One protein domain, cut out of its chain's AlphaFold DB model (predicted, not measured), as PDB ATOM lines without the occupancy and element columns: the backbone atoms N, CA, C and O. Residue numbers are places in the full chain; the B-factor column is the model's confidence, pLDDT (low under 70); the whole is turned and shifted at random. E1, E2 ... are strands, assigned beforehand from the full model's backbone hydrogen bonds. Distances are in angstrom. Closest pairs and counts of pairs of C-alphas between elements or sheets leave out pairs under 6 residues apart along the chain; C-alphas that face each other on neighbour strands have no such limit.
ATOM      1  N   GLU A  58     223.001 167.454 188.294       80.31
ATOM      2  CA  GLU A  58     222.852 168.788 188.885       80.31
ATOM      3  C   GLU A  58     222.761 169.913 187.840       80.31
ATOM      4  O   GLU A  58     222.345 171.021 188.163       80.31
ATOM      5  N   ALA A  59     223.143 169.656 186.582       83.44
ATOM      6  CA  ALA A  59     223.075 170.643 185.504       83.44
ATOM      7  C   ALA A  59     221.642 170.873 184.987       83.44
ATOM      8  O   ALA A  59     221.398 171.821 184.236       83.44
ATOM      9  N   GLN A  60     220.686 170.022 185.370       86.75
ATOM     10  CA  GLN A  60     219.290 170.140 184.966       86.75
ATOM     11  C   GLN A  60     218.690 171.457 185.479       86.75
ATOM     12  O   GLN A  60     218.670 171.726 186.676       86.75
ATOM     13  N   GLY A  61     218.168 172.278 184.568       87.19
ATOM     14  CA  GLY A  61     217.666 173.614 184.888       87.19
ATOM     15  C   GLY A  61     218.756 174.657 185.155       87.19
ATOM     16  O   GLY A  61     218.419 175.791 185.486       87.19
ATOM     17  N   GLY A  62     220.037 174.299 185.005       89.12
ATOM     18  CA  GLY A  62     221.165 175.210 185.161       89.12
ATOM     19  C   GLY A  62     221.257 176.240 184.034       89.12
ATOM     20  O   GLY A  62     220.859 175.973 182.894       89.12
ATOM     21  N   GLU A  63     221.806 177.410 184.362       92.38
ATOM     22  CA  GLU A  63     222.050 178.493 183.409       92.38
ATOM     23  C   GLU A  63     223.297 178.195 182.559       92.38
ATOM     24  O   GLU A  63     224.348 177.801 183.067       92.38
ATOM     25  N   ILE A  64     223.183 178.396 181.249       92.44
ATOM     26  CA  ILE A  64     224.245 178.209 180.262       92.44
ATOM     27  C   ILE A  64     224.285 179.394 179.298       92.44
ATOM     28  O   ILE A  64     223.259 179.973 178.944       92.44
ATOM     29  N   LEU A  65     225.481 179.746 178.829       94.06
ATOM     30  CA  LEU A  65     225.667 180.755 177.792       94.06
ATOM     31  C   LEU A  65     225.736 180.094 176.415       94.06
ATOM     32  O   LEU A  65     226.680 179.367 176.108       94.06
ATOM     33  N   VAL A  66     224.752 180.384 175.567       93.50
ATOM     34  CA  VAL A  66     224.689 179.869 174.198       93.50
ATOM     35  C   VAL A  66     225.335 180.877 173.239       93.50
ATOM     36  O   VAL A  66     224.918 182.041 173.213       93.50
ATOM     37  N   PRO A  67     226.337 180.474 172.435       93.94
ATOM     38  CA  PRO A  67     226.928 181.348 171.428       93.94
ATOM     39  C   PRO A  67     225.957 181.557 170.259       93.94
ATOM     40  O   PRO A  67     225.585 180.604 169.575       93.94
ATOM     41  N   LEU A  68     225.578 182.811 169.992       93.88
ATOM     42  CA  LEU A  68     224.830 183.186 168.782       93.88
ATOM     43  C   LEU A  68     225.762 183.563 167.627       93.88
ATOM     44  O   LEU A  68     225.444 183.346 166.460       93.88
ATOM     45  N   SER A  69     226.912 184.152 167.950       95.25
ATOM     46  CA  SER A  69     227.964 184.518 167.003       95.25
ATOM     47  C   SER A  69     229.331 184.425 167.681       95.25
ATOM     48  O   SER A  69     229.423 184.152 168.877       95.25
ATOM     49  N   SER A  70     230.414 184.695 166.948       92.56
ATOM     50  CA  SER A  70     231.779 184.672 167.496       92.56
ATOM     51  C   SER A  70     232.017 185.649 168.655       92.56
ATOM     52  O   SER A  70     233.032 185.537 169.338       92.56
ATOM     53  N   SER A  71     231.127 186.623 168.869       94.56
ATOM     54  CA  SER A  71     231.300 187.680 169.874       94.56
ATOM     55  C   SER A  71     230.054 187.934 170.726       94.56
ATOM     56  O   SER A  71     230.058 188.865 171.526       94.56
ATOM     57  N   VAL A  72     228.992 187.138 170.567       96.12
ATOM     58  CA  VAL A  72     227.728 187.317 171.299       96.12
ATOM     59  C   VAL A  72     227.289 185.992 171.910       96.12
ATOM     60  O   VAL A  72     227.080 185.010 171.197       96.12
ATOM     61  N   TYR A  73     227.103 186.011 173.230       96.31
ATOM     62  CA  TYR A  73     226.577 184.911 174.030       96.31
ATOM     63  C   TYR A  73     225.285 185.355 174.708       96.31
ATOM     64  O   TYR A  73     225.190 186.492 175.169       96.31
ATOM     65  N   VAL A  74     224.303 184.462 174.766       96.88
ATOM     66  CA  VAL A  74     222.995 184.732 175.375       96.88
ATOM     67  C   VAL A  74     222.724 183.700 176.467       96.88
ATOM     68  O   VAL A  74     223.006 182.520 176.246       96.88
ATOM     69  N   PRO A  75     222.202 184.112 177.637       95.06
ATOM     70  CA  PRO A  75     221.818 183.178 178.687       95.06
ATOM     71  C   PRO A  75     220.634 182.309 178.252       95.06
ATOM     72  O   PRO A  75     219.692 182.774 177.609       95.06
ATOM     73  N   GLY A  76     220.681 181.040 178.631       93.12
ATOM     74  CA  GLY A  76     219.609 180.065 178.482       93.12
ATOM     75  C   GLY A  76     219.644 179.064 179.632       93.12
ATOM     76  O   GLY A  76     220.606 179.030 180.389       93.12
ATOM     77  N   ASN A  77     218.607 178.239 179.758       92.56
ATOM     78  CA  ASN A  77     218.546 177.182 180.769       92.56
ATOM     79  C   ASN A  77     218.513 175.806 180.108       92.56
ATOM     80  O   ASN A  77     217.828 175.613 179.099       92.56
ATOM     81  N   LEU A  78     219.216 174.843 180.703       89.75
ATOM     82  CA  LEU A  78     219.204 173.448 180.267       89.75
ATOM     83  C   LEU A  78     217.867 172.790 180.638       89.75
ATOM     84  O   LEU A  78     217.596 172.522 181.807       89.75
ATOM     85  N   SER A  79     217.016 172.544 179.641       88.69
ATOM     86  CA  SER A  79     215.671 171.993 179.841       88.69
ATOM     87  C   SER A  79     215.634 170.476 180.015       88.69
ATOM     88  O   SER A  79     214.766 169.982 180.729       88.69
ATOM     89  N   ASP A  80     216.529 169.736 179.366       87.06
ATOM     90  CA  ASP A  80     216.651 168.283 179.491       87.06
ATOM     91  C   ASP A  80     218.096 167.860 179.206       87.06
ATOM     92  O   ASP A  80     218.578 167.977 178.081       87.06
ATOM     93  N   ILE A  81     218.791 167.380 180.237       88.00
ATOM     94  CA  ILE A  81     220.174 166.893 180.138       88.00
ATOM     95  C   ILE A  81     220.271 165.394 179.822       88.00
ATOM     96  O   ILE A  81     221.374 164.876 179.698       88.00
ATOM     97  N   SER A  82     219.148 164.678 179.710       88.31
ATOM     98  CA  SER A  82     219.119 163.239 179.399       88.31
ATOM     99  C   SER A  82     219.002 162.947 177.901       88.31
ATOM    100  O   SER A  82     219.098 161.795 177.465       88.31
ATOM    101  N   ARG A  83     218.770 163.984 177.090       89.31
ATOM    102  CA  ARG A  83     218.510 163.881 175.653       89.31
ATOM    103  C   ARG A  83     219.492 164.747 174.887       89.31
ATOM    104  O   ARG A  83     219.660 165.927 175.170       89.31
ATOM    105  N   ALA A  84     220.141 164.154 173.893       90.00
ATOM    106  CA  ALA A  84     221.024 164.856 172.974       90.00
ATOM    107  C   ALA A  84     220.583 164.597 171.538       90.00
ATOM    108  O   ALA A  84     220.133 163.506 171.187       90.00
ATOM    109  N   THR A  85     220.753 165.606 170.693       91.06
ATOM    110  CA  THR A  85     220.532 165.474 169.253       91.06
ATOM    111  C   THR A  85     221.851 165.118 168.578       91.06
ATOM    112  O   THR A  85     222.845 165.824 168.739       91.06
ATOM    113  N   VAL A  86     221.866 164.025 167.820       90.75
ATOM    114  CA  VAL A  86     223.047 163.521 167.113       90.75
ATOM    115  C   VAL A  86     222.855 163.707 165.612       90.75
ATOM    116  O   VAL A  86     221.870 163.240 165.042       90.75
ATOM    117  N   ASP A  87     223.812 164.378 164.976       89.94
ATOM    118  CA  ASP A  87     223.905 164.487 163.518       89.94
ATOM    119  C   ASP A  87     224.384 163.152 162.927       89.94
ATOM    120  O   ASP A  87     225.474 162.678 163.258       89.94
ATOM    121  N   ILE A  88     223.567 162.545 162.062       90.56
ATOM    122  CA  ILE A  88     223.903 161.297 161.354       90.56
ATOM    123  C   ILE A  88     224.302 161.536 159.888       90.56
ATOM    124  O   ILE A  88     224.601 160.583 159.167       90.56
ATOM    125  N   GLY A  89     224.345 162.796 159.449       85.06
ATOM    126  CA  GLY A  89     224.687 163.212 158.095       85.06
ATOM    127  C   GLY A  89     223.475 163.479 157.202       85.06
ATOM    128  O   GLY A  89     222.326 163.220 157.552       85.06
ATOM    129  N   ALA A  90     223.744 164.039 156.017       88.38
ATOM    130  CA  ALA A  90     222.741 164.393 155.002       88.38
ATOM    131  C   ALA A  90     221.582 165.286 155.509       88.38
ATOM    132  O   ALA A  90     220.507 165.297 154.914       88.38
ATOM    133  N   GLY A  91     221.806 166.046 156.589       90.12
ATOM    134  CA  GLY A  91     220.798 166.913 157.205       90.12
ATOM    135  C   GLY A  91     219.808 166.186 158.118       90.12
ATOM    136  O   GLY A  91     218.803 166.778 158.505       90.12
ATOM    137  N   TYR A  92     220.071 164.922 158.464       95.19
ATOM    138  CA  TYR A  92     219.251 164.158 159.395       95.19
ATOM    139  C   TYR A  92     219.838 164.190 160.803       95.19
ATOM    140  O   TYR A  92     221.037 163.996 161.013       95.19
ATOM    141  N   TYR A  93     218.944 164.363 161.771       93.62
ATOM    142  CA  TYR A  93     219.263 164.382 163.187       93.62
ATOM    143  C   TYR A  93     218.406 163.354 163.909       93.62
ATOM    144  O   TYR A  93     217.208 163.238 163.645       93.62
ATOM    145  N   VAL A  94     219.022 162.613 164.823       93.88
ATOM    146  CA  VAL A  94     218.319 161.673 165.695       93.88
ATOM    147  C   VAL A  94     218.423 162.148 167.125       93.88
ATOM    148  O   VAL A  94     219.483 162.556 167.594       93.88
ATOM    149  N   GLU A  95     217.313 162.076 167.836       93.19
ATOM    150  CA  GLU A  95     217.313 162.319 169.262       93.19
ATOM    151  C   GLU A  95     217.690 161.032 169.988       93.19
ATOM    152  O   GLU A  95     217.121 159.962 169.744       93.19
ATOM    153  N   LYS A  96     218.678 161.122 170.874       90.44
ATOM    154  CA  LYS A  96     219.176 159.990 171.635       90.44
ATOM    155  C   LYS A  96     219.085 160.289 173.118       90.44
ATOM    156  O   LYS A  96     219.615 161.285 173.600       90.44
ATOM    157  N   VAL A  97     218.443 159.372 173.833       88.56
ATOM    158  CA  VAL A  97     218.499 159.336 175.290       88.56
ATOM    159  C   VAL A  97     219.849 158.758 175.686       88.56
ATOM    160  O   VAL A  97     220.224 157.676 175.216       88.56
ATOM    161  N   PHE A  98     220.571 159.474 176.532       79.56
ATOM    162  CA  PHE A  98     221.775 158.988 177.178       79.56
ATOM    163  C   PHE A  98     221.578 159.112 178.684       79.56
ATOM    164  O   PHE A  98     221.029 160.088 179.188       79.56
ATOM    165  N   PHE A  99     221.983 158.079 179.410       66.12
ATOM    166  CA  PHE A  99     222.104 158.201 180.851       66.12
ATOM    167  C   PHE A  99     223.426 158.905 181.106       66.12
ATOM    168  O   PHE A  99     224.470 158.373 180.723       66.12
ATOM    169  N   ALA A 100     223.378 160.089 181.716       55.53
ATOM    170  CA  ALA A 100     224.560 160.677 182.324       55.53
ATOM    171  C   ALA A 100     225.118 159.623 183.286       55.53
ATOM    172  O   ALA A 100     224.471 159.254 184.271       55.53
ATOM    173  N   VAL A 101     226.264 159.044 182.931       47.84
ATOM    174  CA  VAL A 101     226.940 158.077 183.786       47.84
ATOM    175  C   VAL A 101     227.496 158.891 184.940       47.84
ATOM    176  O   VAL A 101     228.556 159.502 184.832       47.84
ATOM    177  N   SER A 102     226.770 158.919 186.057       46.91
ATOM    178  CA  SER A 102     227.372 159.266 187.335       46.91
ATOM    179  C   SER A 102     228.546 158.313 187.512       46.91
ATOM    180  O   SER A 102     228.360 157.104 187.652       46.91
ATOM    181  N   SER A 103     229.758 158.849 187.408       43.03
ATOM    182  CA  SER A 103     230.985 158.124 187.695       43.03
ATOM    183  C   SER A 103     230.954 157.697 189.161       43.03
ATOM    184  O   SER A 103     231.382 158.431 190.042       43.03
ATOM    185  N   GLN A 104     230.384 156.523 189.412       37.31
ATOM    186  CA  GLN A 104     230.465 155.756 190.646       37.31
ATOM    187  C   GLN A 104     230.371 154.271 190.274       37.31
ATOM    188  O   GLN A 104     229.311 153.656 190.365       37.31
ATOM    189  N   LEU A 105     231.489 153.720 189.793       33.97
ATOM    190  CA  LEU A 105     232.231 152.646 190.467       33.97
ATOM    191  C   LEU A 105     233.628 152.485 189.854       33.97
ATOM    192  O   LEU A 105     233.728 152.506 188.609       33.97
TER     193      LEU A 105
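AT A GLANCE: This is residues 58 to 105 of the 105 residues of an uncharacterized protein of Mitosporidium daphniae (UniProt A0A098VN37). This is an open, two-pronged fork. The two-stranded hairpin E1 and E2 makes one prong, the two-stranded hairpin E3 and E4 makes the other, and residues 78 to 82 join them at the ends away from their turns, with a gap between the prongs. The printed part has 48 residues with no named helix and four named strands, in the order E1, E2, E3, E4 along the chain; each hairpin is its own antiparallel sheet, ordered E1 - E2 and E3 - E4, and the class is all strand. The whole is only just loose, close to extended, with a radius of gyration of the C-alphas of 14.0 A, and it is flat, with spans of 40 by 32 by 17 A.

IN THESE COORDINATES: Begin with E1, residues 63 to 69: find C-alpha 63 at (222.050, 178.493, 183.409), and from there the strand runs 18.5 A to C-alpha 69 at (227.964, 184.518, 167.003). Ser 70 and Ser 71 follow, and then E2, residues 72 to 77, comes back over 16.6 A from Val 72 to Asn 77. Read on through Leu 78 to Ser 82 and you reach E3, residues 83 to 89, which runs 18.6 A from Arg 83 to Gly 89. After Ala 90 and Gly 91 look for E4, residues 92 to 97, 16.6 A from first to last C-alpha; it ends at C-alpha 97, (218.499, 159.336, 175.290). E1 and E3, with 7 residues each, are the longest strands. Residues 58 to 62 come before E1 and residues 98 to 105 come after E4, with no named element in either stretch.

HOW THE PARTS SIT: Look first at E1 and E2, a hairpin of antiparallel neighbour strands, with an angle of 148 degrees between their N-to-C directions. Among the C-alphas that face each other here are those of Glu 63 and Asn 77, 4.6 A apart, and those of Pro 67 and Tyr 73, 4.4 A apart. On the backbone, N 64 and O 76 are within hydrogen-bond range at 2.8 A, and so are N 74 and O 66 at 2.9 A. Then turn to E3 and E4, also a hairpin of antiparallel neighbour strands, with an angle of 150 degrees between their directions. Here the C-alphas of Arg 83 and Val 97 face each other at 4.6 A, and those of Thr 85 and Glu 95 at 4.5 A. N 86 and O 94 are within hydrogen-bond range at 2.8 A, and N 92 and O 89, near the turn, at 3.0 A. Between the two hairpins, E2 and E3 are apart, though they follow each other in the chain. E1 is apart from both E3 and E4, and E2 is apart from E4: in each of these pairs no C-alpha of the one strand is within 8 A of the other.

THE WHOLE: The two C-alphas farthest apart are those of Ser 71, in the turn between E1 and E2, and Leu 105, at 40.6 A. The first and last printed C-alphas, of Glu 58 and Leu 105, are 18.7 A apart, and Leu 105 is the chain's last residue. The printed part has no cut, and none of its links is long: E1 to E2, E2 to E3 and E3 to E4 are each tight, with 2, 5 and 2 residues between the strands. The mean pLDDT of the printed part is 84.4. Look at the B-factor column of residues 99 to 105 for the low-confidence stretch, seven residues under 70.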